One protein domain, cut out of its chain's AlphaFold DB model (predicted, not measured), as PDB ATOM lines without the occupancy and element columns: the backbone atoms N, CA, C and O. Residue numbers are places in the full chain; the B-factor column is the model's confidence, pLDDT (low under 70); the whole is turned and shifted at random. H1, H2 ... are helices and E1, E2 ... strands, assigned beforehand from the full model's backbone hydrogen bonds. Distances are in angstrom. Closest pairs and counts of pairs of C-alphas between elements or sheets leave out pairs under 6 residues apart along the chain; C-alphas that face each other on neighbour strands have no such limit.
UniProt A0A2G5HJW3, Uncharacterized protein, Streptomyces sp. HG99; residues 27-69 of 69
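AT A GLANCE: This is residues 27 to 69 of the 69 residues of an uncharacterized protein of Streptomyces sp. HG99 (UniProt A0A2G5HJW3). A small hairpin of two strands, E1 and E2, has the single helix H1 packed over one face, the other face bare. From the far end of H1 a long loop, residues 43 to 57, swings back to E1; its outermost part, around Asp 52, makes one end of the long axis, with Glu 27 at the other. The printed part has 43 residues with one named helix and two named strands, in the order H1, E1, E2; the sheet E1 - E2 is antiparallel, and the class is mixed, helices and strands. It is only just compact, close to loose, with a radius of gyration of the C-alphas of 10.7 A, and elongated, spanning 33 by 20 by 12 A.

HOW THE PARTS SIT: E1, residues 58 to 62, and E2, residues 65 to 68, form an antiparallel hairpin at 168 degrees between directions. N 60 and O 67 are 2.9 A apart and N 65 and O 62 are 3.0 A apart, both within hydrogen-bond range. Residues 48 to 49 make a short antiparallel pairing with residues 58 to 59 of E1. The closest C-alphas of H1, residues 27 to 42, and E2 are those of Leu 33 and Val 65, 6.1 A apart. Those of H1 and E1 are Ala 36 and Val 62, 6.3 A apart. In H1 every O i to N i+4 pair is within hydrogen-bond range.

IN THESE COORDINATES: E1 measures 13.5 A from first to last C-alpha, and E2 10.1 A, ending with C-alpha 68 at (-23.575, -34.856, -26.200). H1 measures 23.0 A, from C-alpha 27 at (-35.383, -32.594, -42.547) to C-alpha 42 at (-38.413, -33.802, -19.813).

THE WHOLE: The two C-alphas farthest apart, those of Glu 27 and Asp 52, are 32.9 A apart. The link from H1 to E1 is long, with 15 residues, and that from E1 to E2 is tight, with 2. The printed part has no cut and ends at Tyr 69, the chain's last residue. The mean pLDDT of the printed part is 94.4, and no printed residue is under 70.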
ATOM      1  N   GLU A  27     -34.144 -32.769 -43.307       95.69
ATOM      2  CA  GLU A  27     -35.383 -32.594 -42.547       95.69
ATOM      3  C   GLU A  27     -35.621 -33.750 -41.559       95.69
ATOM      4  O   GLU A  27     -36.115 -33.529 -40.449       95.69
ATOM      5  N   ALA A  28     -35.211 -34.976 -41.905       95.75
ATOM      6  CA  ALA A  28     -35.316 -36.124 -41.011       95.75
ATOM      7  C   ALA A  28     -34.417 -35.968 -39.772       95.75
ATOM      8  O   ALA A  28     -34.859 -36.241 -38.651       95.75
ATOM      9  N   GLU A  29     -33.193 -35.465 -39.954       96.19
ATOM     10  CA  GLU A  29     -32.258 -35.181 -38.860       96.19
ATOM     11  C   GLU A  29     -32.763 -34.029 -37.978       96.19
ATOM     12  O   GLU A  29     -32.715 -34.132 -36.751       96.19
ATOM     13  N   ILE A  30     -33.340 -32.972 -38.565       95.75
ATOM     14  CA  ILE A  30     -33.957 -31.869 -37.802       95.75
ATOM     15  C   ILE A  30     -35.088 -32.399 -36.907       95.75
ATOM     16  O   ILE A  30     -35.143 -32.100 -35.713       95.75
ATOM     17  N   HIS A  31     -35.966 -33.249 -37.443       96.50
ATOM     18  CA  HIS A  31     -37.049 -33.847 -36.662       96.50
ATOM     19  C   HIS A  31     -36.565 -34.837 -35.593       96.50
ATOM     20  O   HIS A  31     -37.190 -34.966 -34.533       96.50
ATOM     21  N   ALA A  32     -35.481 -35.572 -35.845       96.75
ATOM     22  CA  ALA A  32     -34.848 -36.420 -34.836       96.75
ATOM     23  C   ALA A  32     -34.234 -35.575 -33.708       96.75
ATOM     24  O   ALA A  32     -34.446 -35.883 -32.530       96.75
ATOM     25  N   LEU A  33     -33.578 -34.461 -34.048       96.94
ATOM     26  CA  LEU A  33     -33.036 -33.507 -33.083       96.94
ATOM     27  C   LEU A  33     -34.138 -32.908 -32.199       96.94
ATOM     28  O   LEU A  33     -34.022 -32.959 -30.975       96.94
ATOM     29  N   ASP A  34     -35.242 -32.422 -32.773       95.81
ATOM     30  CA  ASP A  34     -36.368 -31.870 -32.003       95.81
ATOM     31  C   ASP A  34     -36.937 -32.878 -30.997       95.81
ATOM     32  O   ASP A  34     -37.220 -32.543 -29.836       95.81
ATOM     33  N   ARG A  35     -37.072 -34.145 -31.410       95.62
ATOM     34  CA  ARG A  35     -37.509 -35.230 -30.524       95.62
ATOM     35  C   ARG A  35     -36.497 -35.489 -29.412       95.62
ATOM     36  O   ARG A  35     -36.903 -35.622 -28.253       95.62
ATOM     37  N   ALA A  36     -35.205 -35.512 -29.733       96.56
ATOM     38  CA  ALA A  36     -34.146 -35.707 -28.751       96.56
ATOM     39  C   ALA A  36     -34.132 -34.587 -27.697       96.56
ATOM     40  O   ALA A  36     -34.167 -34.865 -26.496       96.56
ATOM     41  N   LEU A  37     -34.188 -33.324 -28.126       95.81
ATOM     42  CA  LEU A  37     -34.229 -32.162 -27.234       95.81
ATOM     43  C   LEU A  37     -35.500 -32.143 -26.378       95.81
ATOM     44  O   LEU A  37     -35.455 -31.854 -25.181       95.81
ATOM     45  N   THR A  38     -36.641 -32.513 -26.962       95.44
ATOM     46  CA  THR A  38     -37.911 -32.632 -26.236       95.44
ATOM     47  C   THR A  38     -37.808 -33.662 -25.114       95.44
ATOM     48  O   THR A  38     -38.233 -33.367 -23.994       95.44
ATOM     49  N   ALA A  39     -37.230 -34.835 -25.393       95.31
ATOM     50  CA  ALA A  39     -37.041 -35.906 -24.418       95.31
ATOM     51  C   ALA A  39     -36.079 -35.491 -23.297       95.31
ATOM     52  O   ALA A  39     -36.441 -35.580 -22.123       95.31
ATOM     53  N   LEU A  40     -34.911 -34.940 -23.644       95.25
ATOM     54  CA  LEU A  40     -33.908 -34.475 -22.677       95.25
ATOM     55  C   LEU A  40     -34.420 -33.330 -21.797       95.25
ATOM     56  O   LEU A  40     -34.107 -33.256 -20.612       95.25
ATOM     57  N   SER A  41     -35.266 -32.460 -22.348       94.94
ATOM     58  CA  SER A  41     -35.929 -31.409 -21.578       94.94
ATOM     59  C   SER A  41     -36.895 -31.982 -20.530       94.94
ATOM     60  O   SER A  41     -37.072 -31.390 -19.469       94.94
ATOM     61  N   VAL A  42     -37.523 -33.136 -20.783       95.31
ATOM     62  CA  VAL A  42     -38.413 -33.802 -19.813       95.31
ATOM     63  C   VAL A  42     -37.625 -34.644 -18.805       95.31
ATOM     64  O   VAL A  42     -37.936 -34.606 -17.616       95.31
ATOM     65  N   ALA A  43     -36.615 -35.380 -19.267       94.31
ATOM     66  CA  ALA A  43     -35.808 -36.290 -18.462       94.31
ATOM     67  C   ALA A  43     -34.315 -36.149 -18.832       94.31
ATOM     68  O   ALA A  43     -33.820 -36.836 -19.728       94.31
ATOM     69  N   PRO A  44     -33.580 -35.246 -18.155       92.38
ATOM     70  CA  PRO A  44     -32.164 -34.982 -18.440       92.38
ATOM     71  C   PRO A  44     -31.233 -36.169 -18.169       92.38
ATOM     72  O   PRO A  44     -30.087 -36.183 -18.609       92.38
ATOM     73  N   ASP A  45     -31.699 -37.161 -17.417       92.88
ATOM     74  CA  ASP A  45     -30.973 -38.372 -17.052       92.88
ATOM     75  C   ASP A  45     -31.076 -39.499 -18.094       92.88
ATOM     76  O   ASP A  45     -30.444 -40.536 -17.904       92.88
ATOM     77  N   LEU A  46     -31.806 -39.289 -19.202       94.81
ATOM     78  CA  LEU A  46     -31.969 -40.271 -20.286       94.81
ATOM     79  C   LEU A  46     -30.665 -40.648 -21.005       94.81
ATOM     80  O   LEU A  46     -30.558 -41.758 -21.524       94.81
ATOM     81  N   GLY A  47     -29.694 -39.739 -21.078       94.12
ATOM     82  CA  GLY A  47     -28.414 -39.999 -21.726       94.12
ATOM     83  C   GLY A  47     -27.552 -40.987 -20.946       94.12
ATOM     84  O   GLY A  47     -27.512 -40.972 -19.711       94.12
ATOM     85  N   SER A  48     -26.827 -41.822 -21.682       95.75
ATOM     86  CA  SER A  48     -25.846 -42.753 -21.128       95.75
ATOM     87  C   SER A  48     -24.530 -42.022 -20.852       95.75
ATOM     88  O   SER A  48     -24.145 -41.165 -21.643       95.75
ATOM     89  N   PRO A  49     -23.832 -42.315 -19.742       95.62
ATOM     90  CA  PRO A  49     -22.538 -41.701 -19.459       95.62
ATOM     91  C   PRO A  49     -21.506 -42.103 -20.518       95.62
ATOM     92  O   PRO A  49     -21.420 -43.275 -20.886       95.62
ATOM     93  N   ILE A  50     -20.704 -41.140 -20.972       95.50
ATOM     94  CA  ILE A  50     -19.583 -41.381 -21.881       95.50
ATOM     95  C   ILE A  50     -18.378 -41.822 -21.035       95.50
ATOM     96  O   ILE A  50     -17.926 -41.041 -20.189       95.50
ATOM     97  N   PRO A  51     -17.842 -43.041 -21.233       93.44
ATOM     98  CA  PRO A  51     -16.666 -43.510 -20.506       93.44
ATOM     99  C   PRO A  51     -15.472 -42.573 -20.705       93.44
ATOM    100  O   PRO A  51     -15.280 -42.037 -21.795       93.44
ATOM    101  N   ASP A  52     -14.679 -42.381 -19.651       91.50
ATOM    102  CA  ASP A  52     -13.441 -41.587 -19.680       91.50
ATOM    103  C   ASP A  52     -13.621 -40.119 -20.131       91.50
ATOM    104  O   ASP A  52     -12.663 -39.454 -20.533       91.50
ATOM    105  N   SER A  53     -14.845 -39.583 -20.041       90.38
ATOM    106  CA  SER A  53     -15.121 -38.165 -20.271       90.38
ATOM    107  C   SER A  53     -14.844 -37.335 -19.011       90.38
ATOM    108  O   SER A  53     -15.259 -37.677 -17.902       90.38
ATOM    109  N   HIS A  54     -14.128 -36.221 -19.183       81.62
ATOM    110  CA  HIS A  54     -13.963 -35.204 -18.147       81.62
ATOM    111  C   HIS A  54     -14.301 -33.817 -18.711       81.62
ATOM    112  O   HIS A  54     -13.600 -33.356 -19.616       81.62
ATOM    113  N   PRO A  55     -15.328 -33.122 -18.180       86.62
ATOM    114  CA  PRO A  55     -16.263 -33.540 -17.115       86.62
ATOM    115  C   PRO A  55     -17.114 -34.768 -17.498       86.62
ATOM    116  O   PRO A  55     -17.043 -35.209 -18.637       86.62
ATOM    117  N   GLU A  56     -17.881 -35.323 -16.551       91.31
ATOM    118  CA  GLU A  56     -18.778 -36.470 -16.785       91.31
ATOM    119  C   GLU A  56     -19.857 -36.109 -17.820       91.31
ATOM    120  O   GLU A  56     -20.905 -35.562 -17.475       91.31
ATOM    121  N   LEU A  57     -19.578 -36.388 -19.093       94.81
ATOM    122  CA  LEU A  57     -20.490 -36.135 -20.199       94.81
ATOM    123  C   LEU A  57     -21.425 -37.322 -20.402       94.81
ATOM    124  O   LEU A  57     -21.123 -38.471 -20.067       94.81
ATOM    125  N   ARG A  58     -22.571 -37.037 -21.004       96.06
ATOM    126  CA  ARG A  58     -23.583 -38.001 -21.409       96.06
ATOM    127  C   ARG A  58     -23.833 -37.903 -22.901       96.06
ATOM    128  O   ARG A  58     -23.729 -36.839 -23.505       96.06
ATOM    129  N   GLU A  59     -24.215 -39.025 -23.487       96.62
ATOM    130  CA  GLU A  59     -24.717 -39.090 -24.849       96.62
ATOM    131  C   GLU A  59     -26.148 -39.617 -24.883       96.62
ATOM    132  O   GLU A  59     -26.525 -40.538 -24.156       96.62
ATOM    133  N   TYR A  60     -26.955 -39.031 -25.759       97.12
ATOM    134  CA  TYR A  60     -28.293 -39.507 -26.065       97.12
ATOM    135  C   TYR A  60     -28.464 -39.569 -27.580       97.12
ATOM    136  O   TYR A  60     -28.366 -38.546 -28.261       97.12
ATOM    137  N   ALA A  61     -28.678 -40.776 -28.102       95.50
ATOM    138  CA  ALA A  61     -28.833 -41.037 -29.526       95.50
ATOM    139  C   ALA A  61     -30.281 -41.420 -29.850       95.50
ATOM    140  O   ALA A  61     -30.874 -42.260 -29.172       95.50
ATOM    141  N   VAL A  62     -30.839 -40.794 -30.885       92.94
ATOM    142  CA  VAL A  62     -32.172 -41.071 -31.428       92.94
ATOM    143  C   VAL A  62     -32.072 -41.011 -32.942       92.94
ATOM    144  O   VAL A  62     -31.714 -39.969 -33.488       92.94
ATOM    145  N   ASP A  63     -32.422 -42.114 -33.601       91.12
ATOM    146  CA  ASP A  63     -32.259 -42.274 -35.048       91.12
ATOM    147  C   ASP A  63     -30.815 -41.916 -35.465       91.12
ATOM    148  O   ASP A  63     -29.866 -42.430 -34.867       91.12
ATOM    149  N   ASP A  64     -30.638 -41.018 -36.435       91.00
ATOM    150  CA  ASP A  64     -29.325 -40.598 -36.944       91.00
ATOM    151  C   ASP A  64     -28.703 -39.416 -36.169       91.00
ATOM    152  O   ASP A  64     -27.632 -38.921 -36.521       91.00
ATOM    153  N   VAL A  65     -29.331 -38.966 -35.075       95.44
ATOM    154  CA  VAL A  65     -28.864 -37.824 -34.274       95.44
ATOM    155  C   VAL A  65     -28.328 -38.273 -32.919       95.44
ATOM    156  O   VAL A  65     -28.967 -39.027 -32.184       95.44
ATOM    157  N   ARG A  66     -27.168 -37.728 -32.531       96.38
ATOM    158  CA  ARG A  66     -26.571 -37.905 -31.201       96.38
ATOM    159  C   ARG A  66     -26.301 -36.559 -30.539       96.38
ATOM    160  O   ARG A  66     -25.544 -35.746 -31.062       96.38
ATOM    161  N   VAL A  67     -26.864 -36.368 -29.349       96.69
ATOM    162  CA  VAL A  67     -26.641 -35.194 -28.498       96.69
ATOM    163  C   VAL A  67     -25.634 -35.550 -27.408       96.69
ATOM    164  O   VAL A  67     -25.832 -36.531 -26.695       96.69
ATOM    165  N   ILE A  68     -24.574 -34.750 -27.274       96.25
ATOM    166  CA  ILE A  68     -23.575 -34.856 -26.200       96.25
ATOM    167  C   ILE A  68     -23.767 -33.668 -25.257       96.25
ATOM    168  O   ILE A  68     -23.829 -32.530 -25.731       96.25
ATOM    169  N   TYR A  69     -23.879 -33.923 -23.954       94.75
ATOM    170  CA  TYR A  69     -24.158 -32.904 -22.939       94.75
ATOM    171  C   TYR A  69     -23.573 -33.236 -21.567       94.75
ATOM    172  O   TYR A  69     -23.217 -34.412 -21.339       94.75
TER     173      TYR A  69